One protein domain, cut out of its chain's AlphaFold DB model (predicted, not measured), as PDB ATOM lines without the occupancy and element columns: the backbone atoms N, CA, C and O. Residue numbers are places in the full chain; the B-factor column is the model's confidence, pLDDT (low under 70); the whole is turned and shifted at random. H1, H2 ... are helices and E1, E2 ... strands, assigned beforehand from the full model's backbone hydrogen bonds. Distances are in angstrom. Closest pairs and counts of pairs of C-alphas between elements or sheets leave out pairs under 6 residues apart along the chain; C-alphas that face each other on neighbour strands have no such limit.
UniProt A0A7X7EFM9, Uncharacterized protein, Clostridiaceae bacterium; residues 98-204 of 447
ATOM      1  N   MET A  98      70.392 -84.557 -16.207       95.88
ATOM      2  CA  MET A  98      69.079 -83.991 -16.517       95.88
ATOM      3  C   MET A  98      69.175 -82.816 -17.495       95.88
ATOM      4  O   MET A  98      70.110 -82.011 -17.452       95.88
ATOM      5  N   ARG A  99      68.188 -82.715 -18.387       94.62
ATOM      6  CA  ARG A  99      68.076 -81.689 -19.428       94.62
ATOM      7  C   ARG A  99      66.640 -81.157 -19.463       94.62
ATOM      8  O   ARG A  99      65.797 -81.760 -20.125       94.62
ATOM      9  N   PRO A 100      66.358 -80.038 -18.775       92.56
ATOM     10  CA  PRO A 100      65.031 -79.436 -18.776       92.56
ATOM     11  C   PRO A 100      64.552 -79.134 -20.197       92.56
ATOM     12  O   PRO A 100      65.346 -78.738 -21.059       92.56
ATOM     13  N   ILE A 101      63.247 -79.266 -20.432       95.00
ATOM     14  CA  ILE A 101      62.645 -78.831 -21.693       95.00
ATOM     15  C   ILE A 101      62.846 -77.308 -21.816       95.00
ATOM     16  O   ILE A 101      62.451 -76.575 -20.900       95.00
ATOM     17  N   PRO A 102      63.461 -76.810 -22.907       95.00
ATOM     18  CA  PRO A 102      63.706 -75.385 -23.080       95.00
ATOM     19  C   PRO A 102      62.395 -74.619 -23.268       95.00
ATOM     20  O   PRO A 102      61.461 -75.108 -23.909       95.00
ATOM     21  N   ILE A 103      62.359 -73.394 -22.744       95.38
ATOM     22  CA  ILE A 103      61.249 -72.470 -22.971       95.38
ATOM     23  C   ILE A 103      61.256 -72.038 -24.442       95.38
ATOM     24  O   ILE A 103      62.284 -71.650 -24.994       95.38
ATOM     25  N   SER A 104      60.088 -72.107 -25.063       95.44
ATOM     26  CA  SER A 104      59.793 -71.699 -26.428       95.44
ATOM     27  C   SER A 104      58.857 -70.492 -26.406       95.44
ATOM     28  O   SER A 104      57.903 -70.443 -25.629       95.44
ATOM     29  N   ASP A 105      59.106 -69.539 -27.299       95.19
ATOM     30  CA  ASP A 105      58.202 -68.432 -27.620       95.19
ATOM     31  C   ASP A 105      57.225 -68.790 -28.757       95.19
ATOM     32  O   ASP A 105      56.532 -67.919 -29.283       95.19
ATOM     33  N   LEU A 106      57.202 -70.067 -29.166       96.81
ATOM     34  CA  LEU A 106      56.448 -70.588 -30.304       96.81
ATOM     35  C   LEU A 106      56.743 -69.837 -31.617       96.81
ATOM     36  O   LEU A 106      55.835 -69.648 -32.428       96.81
ATOM     37  N   ASN A 107      57.977 -69.353 -31.821       96.50
ATOM     38  CA  ASN A 107      58.348 -68.462 -32.930       96.50
ATOM     39  C   ASN A 107      57.486 -67.178 -32.996       96.50
ATOM     40  O   ASN A 107      57.240 -66.630 -34.075       96.50
ATOM     41  N   GLY A 108      56.980 -66.705 -31.853       96.12
ATOM     42  CA  GLY A 108      56.077 -65.556 -31.769       96.12
ATOM     43  C   GLY A 108      54.663 -65.826 -32.295       96.12
ATOM     44  O   GLY A 108      53.911 -64.878 -32.545       96.12
ATOM     45  N   ALA A 109      54.287 -67.092 -32.495       97.06
ATOM     46  CA  ALA A 109      52.952 -67.463 -32.938       97.06
ATOM     47  C   ALA A 109      51.894 -67.117 -31.876       97.06
ATOM     48  O   ALA A 109      52.032 -67.440 -30.698       97.06
ATOM     49  N   ALA A 110      50.797 -66.491 -32.307       97.06
ATOM     50  CA  ALA A 110      49.666 -66.219 -31.426       97.06
ATOM     51  C   ALA A 110      48.934 -67.521 -31.070       97.06
ATOM     52  O   ALA A 110      48.638 -68.331 -31.947       97.06
ATOM     53  N   VAL A 111      48.615 -67.698 -29.792       97.88
ATOM     54  CA  VAL A 111      47.838 -68.838 -29.282       97.88
ATOM     55  C   VAL A 111      46.351 -68.501 -29.359       97.88
ATOM     56  O   VAL A 111      45.969 -67.336 -29.217       97.88
ATOM     57  N   ASN A 112      45.507 -69.508 -29.583       98.06
ATOM     58  CA  ASN A 112      44.063 -69.313 -29.593       98.06
ATOM     59  C   ASN A 112      43.590 -68.656 -28.276       98.06
ATOM     60  O   ASN A 112      43.912 -69.164 -27.198       98.06
ATOM     61  N   PRO A 113      42.789 -67.575 -28.323       96.69
ATOM     62  CA  PRO A 113      42.312 -66.896 -27.118       96.69
ATOM     63  C   PRO A 113      41.540 -67.794 -26.144       96.69
ATOM     64  O   PRO A 113      41.605 -67.567 -24.941       96.69
ATOM     65  N   ARG A 114      40.833 -68.818 -26.639       95.38
ATOM     66  CA  ARG A 114      40.123 -69.796 -25.799       95.38
ATOM     67  C   ARG A 114      41.082 -70.663 -24.990       95.38
ATOM     68  O   ARG A 114      40.818 -70.949 -23.830       95.38
ATOM     69  N   ILE A 115      42.194 -71.063 -25.606       96.06
ATOM     70  CA  ILE A 115      43.247 -71.830 -24.934       96.06
ATOM     71  C   ILE A 115      43.883 -70.956 -23.856       96.06
ATOM     72  O   ILE A 115      43.973 -71.384 -22.716       96.06
ATOM     73  N   LEU A 116      44.241 -69.710 -24.191       95.69
ATOM     74  CA  LEU A 116      44.796 -68.769 -23.211       95.69
ATOM     75  C   LEU A 116      43.835 -68.511 -22.044       95.69
ATOM     76  O   LEU A 116      44.270 -68.496 -20.903       95.69
ATOM     77  N   GLN A 117      42.531 -68.385 -22.310       95.69
ATOM     78  CA  GLN A 117      41.531 -68.244 -21.252       95.69
ATOM     79  C   GLN A 117      41.533 -69.444 -20.292       95.69
ATOM     80  O   GLN A 117      41.472 -69.249 -19.082       95.69
ATOM     81  N   LEU A 118      41.597 -70.669 -20.818       95.50
ATOM     82  CA  LEU A 118      41.610 -71.888 -20.002       95.50
ATOM     83  C   LEU A 118      42.950 -72.113 -19.290       95.50
ATOM     84  O   LEU A 118      42.959 -72.699 -18.215       95.50
ATOM     85  N   VAL A 119      44.063 -71.629 -19.849       94.69
ATOM     86  CA  VAL A 119      45.362 -71.581 -19.156       94.69
ATOM     87  C   VAL A 119      45.302 -70.607 -17.977       94.69
ATOM     88  O   VAL A 119      45.709 -70.959 -16.876       94.69
ATOM     89  N   ASP A 120      44.767 -69.401 -18.188       93.00
ATOM     90  CA  ASP A 120      44.683 -68.369 -17.149       93.00
ATOM     91  C   ASP A 120      43.687 -68.742 -16.037       93.00
ATOM     92  O   ASP A 120      43.872 -68.376 -14.874       93.00
ATOM     93  N   ASN A 121      42.603 -69.440 -16.391       92.75
ATOM     94  CA  ASN A 121      41.576 -69.873 -15.453       92.75
ATOM     95  C   ASN A 121      40.931 -71.207 -15.883       92.75
ATOM     96  O   ASN A 121      39.874 -71.206 -16.523       92.75
ATOM     97  N   PRO A 122      41.502 -72.357 -15.472       91.50
ATOM     98  CA  PRO A 122      40.979 -73.684 -15.815       91.50
ATOM     99  C   PRO A 122      39.519 -73.916 -15.395       91.50
ATOM    100  O   PRO A 122      38.808 -74.713 -16.006       91.50
ATOM    101  N   TRP A 123      39.045 -73.197 -14.373       91.38
ATOM    102  CA  TRP A 123      37.677 -73.297 -13.855       91.38
ATOM    103  C   TRP A 123      36.617 -72.665 -14.763       91.38
ATOM    104  O   TRP A 123      35.425 -72.861 -14.527       91.38
ATOM    105  N   ASP A 124      37.024 -71.917 -15.791       93.06
ATOM    106  CA  ASP A 124      36.107 -71.353 -16.786       93.06
ATOM    107  C   ASP A 124      35.652 -72.384 -17.834       93.06
ATOM    108  O   ASP A 124      34.838 -72.055 -18.704       93.06
ATOM    109  N   TRP A 125      36.146 -73.624 -17.765       93.44
ATOM    110  CA  TRP A 125      35.682 -74.703 -18.631       93.44
ATOM    111  C   TRP A 125      34.198 -75.028 -18.386       93.44
ATOM    112  O   TRP A 125      33.703 -75.053 -17.259       93.44
ATOM    113  N   GLN A 126      33.469 -75.258 -19.478       90.94
ATOM    114  CA  GLN A 126      32.026 -75.514 -19.522       90.94
ATOM    115  C   GLN A 126      31.720 -76.501 -20.654       90.94
ATOM    116  O   GLN A 126      32.509 -76.621 -21.588       90.94
ATOM    117  N   GLU A 127      30.547 -77.142 -20.638       86.38
ATOM    118  CA  GLU A 127      30.152 -78.149 -21.644       86.38
ATOM    119  C   GLU A 127      30.222 -77.646 -23.102       86.38
ATOM    120  O   GLU A 127      30.511 -78.421 -24.012       86.38
ATOM    121  N   ASP A 128      30.039 -76.344 -23.345       90.06
ATOM    122  CA  ASP A 128      30.182 -75.753 -24.683       90.06
ATOM    123  C   ASP A 128      31.609 -75.902 -25.251       90.06
ATOM    124  O   ASP A 128      31.781 -75.977 -26.468       90.06
ATOM    125  N   TYR A 129      32.640 -75.977 -24.400       93.44
ATOM    126  CA  TYR A 129      34.010 -76.273 -24.834       93.44
ATOM    127  C   TYR A 129      34.139 -77.699 -25.357       93.44
ATOM    128  O   TYR A 129      34.771 -77.902 -26.397       93.44
ATOM    129  N   TYR A 130      33.479 -78.662 -24.710       91.50
ATOM    130  CA  TYR A 130      33.463 -80.045 -25.179       91.50
ATOM    131  C   TYR A 130      32.846 -80.142 -26.579       91.50
ATOM    132  O   TYR A 130      33.429 -80.757 -27.472       91.50
ATOM    133  N   ALA A 131      31.719 -79.458 -26.811       89.50
ATOM    134  CA  ALA A 131      31.072 -79.418 -28.125       89.50
ATOM    135  C   ALA A 131      31.952 -78.791 -29.221       89.50
ATOM    136  O   ALA A 131      31.816 -79.118 -30.401       89.50
ATOM    137  N   LEU A 132      32.879 -77.914 -28.832       92.31
ATOM    138  CA  LEU A 132      33.893 -77.339 -29.714       92.31
ATOM    139  C   LEU A 132      35.135 -78.223 -29.867       92.31
ATOM    140  O   LEU A 132      36.021 -77.860 -30.629       92.31
ATOM    141  N   GLY A 133      35.216 -79.359 -29.177       94.19
ATOM    142  CA  GLY A 133      36.347 -80.279 -29.234       94.19
ATOM    143  C   GLY A 133      37.447 -80.022 -28.210       94.19
ATOM    144  O   GLY A 133      38.561 -80.480 -28.440       94.19
ATOM    145  N   ILE A 134      37.166 -79.301 -27.120       96.00
ATOM    146  CA  ILE A 134      38.075 -79.130 -25.976       96.00
ATOM    147  C   ILE A 134      37.499 -79.874 -24.767       96.00
ATOM    148  O   ILE A 134      36.572 -79.396 -24.112       96.00
ATOM    149  N   ASP A 135      38.068 -81.034 -24.465       94.31
ATOM    150  CA  ASP A 135      37.731 -81.837 -23.291       94.31
ATOM    151  C   ASP A 135      38.671 -81.520 -22.120       94.31
ATOM    152  O   ASP A 135      39.805 -81.085 -22.330       94.31
ATOM    153  N   GLN A 136      38.211 -81.742 -20.892       92.44
ATOM    154  CA  GLN A 136      39.003 -81.584 -19.678       92.44
ATOM    155  C   GLN A 136      39.164 -82.938 -18.987       92.44
ATOM    156  O   GLN A 136      38.186 -83.581 -18.608       92.44
ATOM    157  N   TYR A 137      40.413 -83.336 -18.751       88.81
ATOM    158  CA  TYR A 137      40.752 -84.512 -17.961       88.81
ATOM    159  C   TYR A 137      41.754 -84.129 -16.873       88.81
ATOM    160  O   TYR A 137      42.927 -83.862 -17.139       88.81
ATOM    161  N   ASN A 138      41.279 -84.086 -15.625       83.94
ATOM    162  CA  ASN A 138      42.001 -83.488 -14.500       83.94
ATOM    163  C   ASN A 138      42.400 -82.028 -14.815       83.94
ATOM    164  O   ASN A 138      41.534 -81.185 -15.051       83.94
ATOM    165  N   TYR A 139      43.702 -81.737 -14.829       85.00
ATOM    166  CA  TYR A 139      44.274 -80.420 -15.129       85.00
ATOM    167  C   TYR A 139      44.692 -80.265 -16.602       85.00
ATOM    168  O   TYR A 139      45.172 -79.210 -16.998       85.00
ATOM    169  N   VAL A 140      44.520 -81.306 -17.425       95.50
ATOM    170  CA  VAL A 140      44.893 -81.292 -18.844       95.50
ATOM    171  C   VAL A 140      43.660 -81.036 -19.702       95.50
ATOM    172  O   VAL A 140      42.634 -81.702 -19.551       95.50
ATOM    173  N   PHE A 141      43.789 -80.125 -20.658       97.75
ATOM    174  CA  PHE A 141      42.785 -79.906 -21.690       97.75
ATOM    175  C   PHE A 141      43.203 -80.599 -22.979       97.75
ATOM    176  O   PHE A 141      44.297 -80.352 -23.487       97.75
ATOM    177  N   VAL A 142      42.334 -81.447 -23.525       97.94
ATOM    178  CA  VAL A 142      42.569 -82.197 -24.762       97.94
ATOM    179  C   VAL A 142      41.750 -81.587 -25.891       97.94
ATOM    180  O   VAL A 142      40.541 -81.422 -25.789       97.94
ATOM    181  N   ILE A 143      42.420 -81.274 -26.993       98.06
ATOM    182  CA  ILE A 143      41.849 -80.739 -28.221       98.06
ATOM    183  C   ILE A 143      41.744 -81.870 -29.245       98.06
ATOM    184  O   ILE A 143      42.753 -82.473 -29.618       98.06
ATOM    185  N   ASN A 144      40.532 -82.132 -29.726       95.19
ATOM    186  CA  ASN A 144      40.244 -83.179 -30.703       95.19
ATOM    187  C   ASN A 144      39.800 -82.608 -32.062       95.19
ATOM    188  O   ASN A 144      39.765 -81.399 -32.289       95.19
ATOM    189  N   SER A 145      39.450 -83.502 -32.989       93.38
ATOM    190  CA  SER A 145      39.084 -83.156 -34.369       93.38
ATOM    191  C   SER A 145      37.848 -82.257 -34.536       93.38
ATOM    192  O   SER A 145      37.691 -81.668 -35.607       93.38
ATOM    193  N   ASN A 146      37.002 -82.096 -33.511       92.94
ATOM    194  CA  ASN A 146      35.887 -81.142 -33.548       92.94
ATOM    195  C   ASN A 146      36.368 -79.684 -33.433       92.94
ATOM    196  O   ASN A 146      35.669 -78.769 -33.882       92.94
ATOM    197  N   PHE A 147      37.571 -79.458 -32.897       96.06
ATOM    198  CA  PHE A 147      38.154 -78.127 -32.795       96.06
ATOM    199  C   PHE A 147      38.670 -77.654 -34.155       96.06
ATOM    200  O   PHE A 147      39.729 -78.051 -34.637       96.06
ATOM    201  N   SER A 148      37.871 -76.801 -34.793       94.19
ATOM    202  CA  SER A 148      38.102 -76.343 -36.170       94.19
ATOM    203  C   SER A 148      38.968 -75.084 -36.293       94.19
ATOM    204  O   SER A 148      39.351 -74.715 -37.407       94.19
ATOM    205  N   GLU A 149      39.258 -74.419 -35.174       96.75
ATOM    206  CA  GLU A 149      40.071 -73.202 -35.122       96.75
ATOM    207  C   GLU A 149      41.576 -73.530 -35.076       96.75
ATOM    208  O   GLU A 149      41.987 -74.662 -34.811       96.75
ATOM    209  N   ASP A 150      42.416 -72.524 -35.323       98.19
ATOM    210  CA  ASP A 150      43.856 -72.658 -35.107       98.19
ATOM    211  C   ASP A 150      44.159 -72.738 -33.601       98.19
ATOM    212  O   ASP A 150      43.548 -72.026 -32.802       98.19
ATOM    213  N   ILE A 151      45.102 -73.599 -33.215       98.19
ATOM    214  CA  ILE A 151      45.550 -73.828 -31.829       98.19
ATOM    215  C   ILE A 151      46.635 -72.811 -31.459       98.19
ATOM    216  O   ILE A 151      46.529 -72.099 -30.460       98.19
ATOM    217  N   ALA A 152      47.674 -72.719 -32.292       97.75
ATOM    218  CA  ALA A 152      48.744 -71.734 -32.182       97.75
ATOM    219  C   ALA A 152      49.316 -71.433 -33.573       97.75
ATOM    220  O   ALA A 152      49.606 -72.346 -34.353       97.75
ATOM    221  N   GLY A 153      49.467 -70.152 -33.907       97.19
ATOM    222  CA  GLY A 153      49.773 -69.724 -35.270       97.19
ATOM    223  C   GLY A 153      48.715 -70.247 -36.239       97.19
ATOM    224  O   GLY A 153      47.531 -70.144 -35.961       97.19
ATOM    225  N   SER A 154      49.142 -70.847 -37.348       97.19
ATOM    226  CA  SER A 154      48.261 -71.575 -38.273       97.19
ATOM    227  C   SER A 154      48.268 -73.096 -38.040       97.19
ATOM    228  O   SER A 154      48.011 -73.863 -38.968       97.19
ATOM    229  N   SER A 155      48.682 -73.567 -36.858       97.94
ATOM    230  CA  SER A 155      48.705 -74.995 -36.514       97.94
ATOM    231  C   SER A 155      47.346 -75.441 -35.985       97.94
ATOM    232  O   SER A 155      46.773 -74.775 -35.128       97.94
ATOM    233  N   LYS A 156      46.854 -76.592 -36.449       97.31
ATOM    234  CA  LYS A 156      45.563 -77.174 -36.054       97.31
ATOM    235  C   LYS A 156      45.593 -78.698 -36.118       97.31
ATOM    236  O   LYS A 156      46.520 -79.282 -36.689       97.31
ATOM    237  N   ILE A 157      44.549 -79.332 -35.592       98.12
ATOM    238  CA  ILE A 157      44.319 -80.767 -35.779       98.12
ATOM    239  C   ILE A 157      44.248 -81.093 -37.284       98.12
ATOM    240  O   ILE A 157      43.698 -80.344 -38.095       98.12
ATOM    241  N   GLY A 158      44.875 -82.199 -37.672       97.38
ATOM    242  CA  GLY A 158      45.031 -82.690 -39.040       97.38
ATOM    243  C   GLY A 158      46.290 -82.203 -39.767       97.38
ATOM    244  O   GLY A 158      46.617 -82.749 -40.827       97.38
ATOM    245  N   HIS A 159      47.013 -81.209 -39.237       98.06
ATOM    246  CA  HIS A 159      48.282 -80.758 -39.818       98.06
ATOM    247  C   HIS A 159      49.408 -81.762 -39.574       98.06
ATOM    248  O   HIS A 159      49.477 -82.393 -38.522       98.06
ATOM    249  N   ASP A 160      50.306 -81.905 -40.549       97.75
ATOM    250  CA  ASP A 160      51.502 -82.722 -40.381       97.75
ATOM    251  C   ASP A 160      52.484 -82.086 -39.390       97.75
ATOM    252  O   ASP A 160      52.578 -80.862 -39.262       97.75
ATOM    253  N   PHE A 161      53.243 -82.931 -38.696       98.00
ATOM    254  CA  PHE A 161      54.184 -82.480 -37.672       98.00
ATOM    255  C   PHE A 161      55.260 -81.543 -38.221       98.00
ATOM    256  O   PHE A 161      55.671 -80.624 -37.519       98.00
ATOM    257  N   ASN A 162      55.696 -81.713 -39.473       97.50
ATOM    258  CA  ASN A 162      56.691 -80.813 -40.056       97.50
ATOM    259  C   ASN A 162      56.107 -79.414 -40.282       97.50
ATOM    260  O   ASN A 162      56.781 -78.427 -40.005       97.50
ATOM    261  N   SER A 163      54.854 -79.311 -40.726       97.81
ATOM    262  CA  SER A 163      54.136 -78.039 -40.831       97.81
ATOM    263  C   SER A 163      53.986 -77.359 -39.472       97.81
ATOM    264  O   SER A 163      54.238 -76.161 -39.373       97.81
ATOM    265  N   ILE A 164      53.661 -78.112 -38.418       98.38
ATOM    266  CA  ILE A 164      53.569 -77.573 -37.051       98.38
ATOM    267  C   ILE A 164      54.933 -77.046 -36.586       98.38
ATOM    268  O   ILE A 164      55.018 -75.916 -36.116       98.38
ATOM    269  N   ILE A 165      56.009 -77.813 -36.787       98.06
ATOM    270  CA  ILE A 165      57.384 -77.404 -36.444       98.06
ATOM    271  C   ILE A 165      57.812 -76.159 -37.235       98.06
ATOM    272  O   ILE A 165      58.465 -75.270 -36.699       98.06
ATOM    273  N   ASN A 166      57.429 -76.046 -38.509       98.00
ATOM    274  CA  ASN A 166      57.742 -74.860 -39.310       98.00
ATOM    275  C   ASN A 166      57.041 -73.599 -38.782       98.00
ATOM    276  O   ASN A 166      57.597 -72.507 -38.887       98.00
ATOM    277  N   VAL A 167      55.828 -73.743 -38.237       98.25
ATOM    278  CA  VAL A 167      55.038 -72.630 -37.692       98.25
ATOM    279  C   VAL A 167      55.499 -72.263 -36.281       98.25
ATOM    280  O   VAL A 167      55.702 -71.086 -36.007       98.25
ATOM    281  N   LEU A 168      55.681 -73.251 -35.403       98.31
ATOM    282  CA  LEU A 168      55.920 -73.051 -33.966       98.31
ATOM    283  C   LEU A 168      57.399 -73.125 -33.562       98.31
ATOM    284  O   LEU A 168      57.744 -72.801 -32.431       98.31
ATOM    285  N   GLY A 169      58.275 -73.550 -34.470       97.69
ATOM    286  CA  GLY A 169      59.692 -73.763 -34.197       97.69
ATOM    287  C   GLY A 169      60.003 -75.178 -33.719       97.69
ATOM    288  O   GLY A 169      59.184 -76.094 -33.783       97.69
ATOM    289  N   THR A 170      61.241 -75.380 -33.272       96.75
ATOM    290  CA  THR A 170      61.690 -76.688 -32.780       96.75
ATOM    291  C   THR A 170      61.029 -76.986 -31.430       96.75
ATOM    292  O   THR A 170      61.182 -76.180 -30.512       96.75
ATOM    293  N   PRO A 171      60.340 -78.132 -31.264       97.12
ATOM    294  CA  PRO A 171      59.772 -78.515 -29.978       97.12
ATOM    295  C   PRO A 171      60.887 -78.798 -28.972       97.12
ATOM    296  O   PRO A 171      61.935 -79.344 -29.327       97.12
ATOM    297  N   GLY A 172      60.646 -78.458 -27.707       94.75
ATOM    298  CA  GLY A 172      61.599 -78.724 -26.631       94.75
ATOM    299  C   GLY A 172      61.719 -80.217 -26.305       94.75
ATOM    300  O   GLY A 172      62.757 -80.658 -25.815       94.75
ATOM    301  N   TYR A 173      60.690 -81.004 -26.632       95.19
ATOM    302  CA  TYR A 173      60.700 -82.459 -26.530       95.19
ATOM    303  C   TYR A 173      59.956 -83.095 -27.708       95.19
ATOM    304  O   TYR A 173      58.899 -82.623 -28.130       95.19
ATOM    305  N   LYS A 174      60.527 -84.167 -28.264       94.31
ATOM    306  CA  LYS A 174      59.998 -84.854 -29.444       94.31
ATOM    307  C   LYS A 174      60.170 -86.364 -29.324       94.31
ATOM    308  O   LYS A 174      61.290 -86.847 -29.157       94.31
ATOM    309  N   GLN A 175      59.073 -87.086 -29.503       93.25
ATOM    310  CA  GLN A 175      59.043 -88.519 -29.794       93.25
ATOM    311  C   GLN A 175      58.453 -88.748 -31.196       93.25
ATOM    312  O   GLN A 175      58.229 -87.794 -31.943       93.25
ATOM    313  N   GLU A 176      58.295 -90.007 -31.604       92.00
ATOM    314  CA  GLU A 176      57.795 -90.361 -32.941       92.00
ATOM    315  C   GLU A 176      56.387 -89.804 -33.197       92.00
ATOM    316  O   GLU A 176      56.115 -89.263 -34.270       92.00
ATOM    317  N   ASP A 177      55.538 -89.878 -32.181       96.31
ATOM    318  CA  ASP A 177      54.112 -89.565 -32.184       96.31
ATOM    319  C   ASP A 177      53.753 -88.333 -31.342       96.31
ATOM    320  O   ASP A 177      52.582 -87.981 -31.269       96.31
ATOM    321  N   LEU A 178      54.734 -87.652 -30.737       97.56
ATOM    322  CA  LEU A 178      54.509 -86.538 -29.811       97.56
ATOM    323  C   LEU A 178      55.483 -85.377 -30.043       97.56
ATOM    324  O   LEU A 178      56.705 -85.558 -30.070       97.56
ATOM    325  N   LEU A 179      54.944 -84.161 -30.113       98.31
ATOM    326  CA  LEU A 179      55.690 -82.903 -30.034       98.31
ATOM    327  C   LEU A 179      55.265 -82.163 -28.768       98.31
ATOM    328  O   LEU A 179      54.067 -81.998 -28.569       98.31
ATOM    329  N   VAL A 180      56.206 -81.669 -27.963       98.25
ATOM    330  CA  VAL A 180      55.906 -80.849 -26.778       98.25
ATOM    331  C   VAL A 180      56.671 -79.531 -26.839       98.25
ATOM    332  O   VAL A 180      57.894 -79.494 -27.019       98.25
ATOM    333  N   TYR A 181      55.928 -78.449 -26.655       98.31
ATOM    334  CA  TYR A 181      56.414 -77.087 -26.513       98.31
ATOM    335  C   TYR A 181      56.136 -76.630 -25.088       98.31
ATOM    336  O   TYR A 181      55.001 -76.687 -24.623       98.31
ATOM    337  N   ARG A 182      57.172 -76.159 -24.402       97.19
ATOM    338  CA  ARG A 182      57.047 -75.529 -23.092       97.19
ATOM    339  C   ARG A 182      57.140 -74.024 -23.278       97.19
ATOM    340  O   ARG A 182      58.138 -73.555 -23.810       97.19
ATOM    341  N   THR A 183      56.142 -73.271 -22.843       96.12
ATOM    342  CA  THR A 183      56.218 -71.806 -22.741       96.12
ATOM    343  C   THR A 183      56.430 -71.406 -21.280       96.12
ATOM    344  O   THR A 183      56.482 -72.262 -20.396       96.12
ATOM    345  N   SER A 184      56.538 -70.107 -20.993       92.88
ATOM    346  CA  SER A 184      56.572 -69.620 -19.608       92.88
ATOM    347  C   SER A 184      55.237 -69.769 -18.868       92.88
ATOM    348  O   SER A 184      55.224 -69.648 -17.651       92.88
ATOM    349  N   ALA A 185      54.124 -69.969 -19.584       94.44
ATOM    350  CA  ALA A 185      52.775 -69.978 -19.009       94.44
ATOM    351  C   ALA A 185      52.073 -71.342 -19.102       94.44
ATOM    352  O   ALA A 185      51.221 -71.648 -18.278       94.44
ATOM    353  N   PHE A 186      52.411 -72.165 -20.094       97.12
ATOM    354  CA  PHE A 186      51.770 -73.461 -20.338       97.12
ATOM    355  C   PHE A 186      52.659 -74.401 -21.156       97.12
ATOM    356  O   PHE A 186      53.568 -73.967 -21.873       97.12
ATOM    357  N   TYR A 187      52.349 -75.692 -21.091       98.12
ATOM    358  CA  TYR A 187      52.833 -76.709 -22.014       98.12
ATOM    359  C   TYR A 187      51.780 -76.962 -23.092       98.12
ATOM    360  O   TYR A 187      50.585 -76.989 -22.810       98.12
ATOM    361  N   LEU A 188      52.230 -77.174 -24.325       98.50
ATOM    362  CA  LEU A 188      51.401 -77.535 -25.470       98.50
ATOM    363  C   LEU A 188      51.986 -78.763 -26.152       98.50
ATOM    364  O   LEU A 188      53.146 -78.762 -26.564       98.50
ATOM    365  N   ALA A 189      51.164 -79.787 -26.313       98.50
ATOM    366  CA  ALA A 189      51.516 -81.024 -26.974       98.50
ATOM    367  C   ALA A 189      50.663 -81.261 -28.223       98.50
ATOM    368  O   ALA A 189      49.476 -80.953 -28.236       98.50
ATOM    369  N   PHE A 190      51.264 -81.856 -29.251       98.56
ATOM    370  CA  PHE A 190      50.572 -82.407 -30.419       98.56
ATOM    371  C   PHE A 190      50.898 -83.889 -30.530       98.56
ATOM    372  O   PHE A 190      52.072 -84.255 -30.468       98.56
ATOM    373  N   TYR A 191      49.875 -84.713 -30.733       98.50
ATOM    374  CA  TYR A 191      49.994 -86.163 -30.775       98.50
ATOM    375  C   TYR A 191      49.330 -86.763 -32.016       98.50
ATOM    376  O   TYR A 191      48.289 -86.274 -32.459       98.50
ATOM    377  N   GLY A 192      49.924 -87.819 -32.572       96.94
ATOM    378  CA  GLY A 192      49.359 -88.605 -33.672       96.94
ATOM    379  C   GLY A 192      50.407 -89.186 -34.623       96.94
ATOM    380  O   GLY A 192      51.615 -89.005 -34.459       96.94
ATOM    381  N   THR A 193      49.950 -89.888 -35.663       93.94
ATOM    382  CA  THR A 193      50.839 -90.640 -36.566       93.94
ATOM    383  C   THR A 193      51.363 -89.749 -37.699       93.94
ATOM    384  O   THR A 193      50.898 -89.789 -38.841       93.94
ATOM    385  N   GLY A 194      52.325 -88.878 -37.380       89.50
ATOM    386  CA  GLY A 194      52.930 -87.920 -38.321       89.50
ATOM    387  C   GLY A 194      52.044 -86.713 -38.672       89.50
ATOM    388  O   GLY A 194      52.511 -85.769 -39.319       89.50
ATOM    389  N   LYS A 195      50.791 -86.717 -38.212       96.88
ATOM    390  CA  LYS A 195      49.860 -85.588 -38.197       96.88
ATOM    391  C   LYS A 195      49.289 -85.434 -36.795       96.88
ATOM    392  O   LYS A 195      49.156 -86.422 -36.087       96.88
ATOM    393  N   ALA A 196      48.929 -84.211 -36.423       97.94
ATOM    394  CA  ALA A 196      48.208 -83.955 -35.187       97.94
ATOM    395  C   ALA A 196      46.802 -84.554 -35.283       97.94
ATOM    396  O   ALA A 196      45.971 -84.069 -36.042       97.94
ATOM    397  N   GLU A 197      46.549 -85.616 -34.538       97.88
ATOM    398  CA  GLU A 197      45.229 -86.225 -34.351       97.88
ATOM    399  C   GLU A 197      44.569 -85.658 -33.090       97.88
ATOM    400  O   GLU A 197      43.371 -85.379 -33.082       97.88
ATOM    401  N   LEU A 198      45.392 -85.406 -32.071       98.31
ATOM    402  CA  LEU A 198      45.038 -84.741 -30.827       98.31
ATOM    403  C   LEU A 198      46.072 -83.652 -30.516       98.31
ATOM    404  O   LEU A 198      47.220 -83.694 -30.970       98.31
ATOM    405  N   ALA A 199      45.676 -82.685 -29.707       98.56
ATOM    406  CA  ALA A 199      46.595 -81.793 -29.018       98.56
ATOM    407  C   ALA A 199      46.175 -81.685 -27.556       98.56
ATOM    408  O   ALA A 199      45.039 -81.999 -27.216       98.56
ATOM    409  N   ALA A 200      47.073 -81.270 -26.678       98.50
ATOM    410  CA  ALA A 200      46.713 -80.997 -25.297       98.50
ATOM    411  C   ALA A 200      47.512 -79.834 -24.742       98.50
ATOM    412  O   ALA A 200      48.632 -79.578 -25.184       98.50
ATOM    413  N   PHE A 201      46.941 -79.144 -23.767       98.38
ATOM    414  CA  PHE A 201      47.639 -78.107 -23.031       98.38
ATOM    415  C   PHE A 201      47.341 -78.191 -21.537       98.38
ATOM    416  O   PHE A 201      46.299 -78.696 -21.117       98.38
ATOM    417  N   ILE A 202      48.298 -77.714 -20.753       96.44
ATOM    418  CA  ILE A 202      48.240 -77.612 -19.294       96.44
ATOM    419  C   ILE A 202      49.051 -76.389 -18.878       96.44
ATOM    420  O   ILE A 202      50.044 -76.060 -19.535       96.44
ATOM    421  N   ASP A 203      48.628 -75.704 -17.825       94.38
ATOM    422  CA  ASP A 203      49.381 -74.607 -17.232       94.38
ATOM    423  C   ASP A 203      50.791 -75.057 -16.820       94.38
ATOM    424  O   ASP A 203      51.047 -76.201 -16.443       94.38
ATOM    425  N   ALA A 204      51.757 -74.154 -16.964       93.06
ATOM    426  CA  ALA A 204      53.102 -74.410 -16.490       93.06
ATOM    427  C   ALA A 204      53.093 -74.198 -14.972       93.06
ATOM    428  O   ALA A 204      52.664 -73.127 -14.532       93.06
TER     429      ALA A 204
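AT A GLANCE: This is residues 98 to 204 of the 447 residues of an uncharacterized protein of Clostridiaceae bacterium (UniProt A0A7X7EFM9). Look for a strongly twisted wall of five strands, with helices H1 and H3 over one face, the other face bare, and short H2 beside edge strand E1. These are two layers, helices on one face of a sheet. The printed part has 107 residues, with three named helices and five named strands in the order H1 H2 E1 E2 H3 E3 E4 E5; the sheet runs E1 E2 E5 E4 E3, all antiparallel. The class is mixed, helices and strands, with 46 residues, under half, in named elements. The whole is compact, with a radius of gyration of the C-alphas of 12.8 A, and spans 35 by 27 by 24 A.

HOW THE PARTS SIT: Start at H1, residues 113 to 120, which runs along E5, residues 198 to 203, at 9 degrees on the local plane, with a height over the sheet of 9.1 A; their closest C-alphas, Val 119 and Asp 203, are 5.4 A apart. H2, residues 127 to 131, stands at the sheet's level; its closest C-alpha to E1, residues 134 to 137, is Tyr 129, 6.9 A from that of Asp 135. E1 forms a hairpin with E2, residues 140 to 143, where N 135 and O 142 are 2.8 A apart. E2 neighbours E5, with N 143 and O 199 at 2.7 A. H3, residues 161 to 168, is apart from H1. E3, residues 178 to 182, E4, residues 186 to 191, and E5 form a meander, each strand the antiparallel neighbour of the one before; see N 181 and O 188, 2.8 A, and N 189 and O 200, 2.8 A. In H1, H2 and H3 every O i to N i+4 pair is within hydrogen-bond range.

IN THESE COORDINATES: Find C-alpha 113 at (42.312, -66.896, -27.118), where H1 begins its 10.4 A. H3 spans 10.3 A, E3 13.1 A and E4 16.5 A; E5 runs 17.5 A to C-alpha 203 at (49.381, -74.607, -17.232).

THE WHOLE: The farthest C-alphas, Met 98 and Asp 128, are 40.6 A apart. The printed part has no cut; E2 to H3 is a long link of 17 residues. Mean pLDDT of the printed part is 95.5, and no printed residue is under 70.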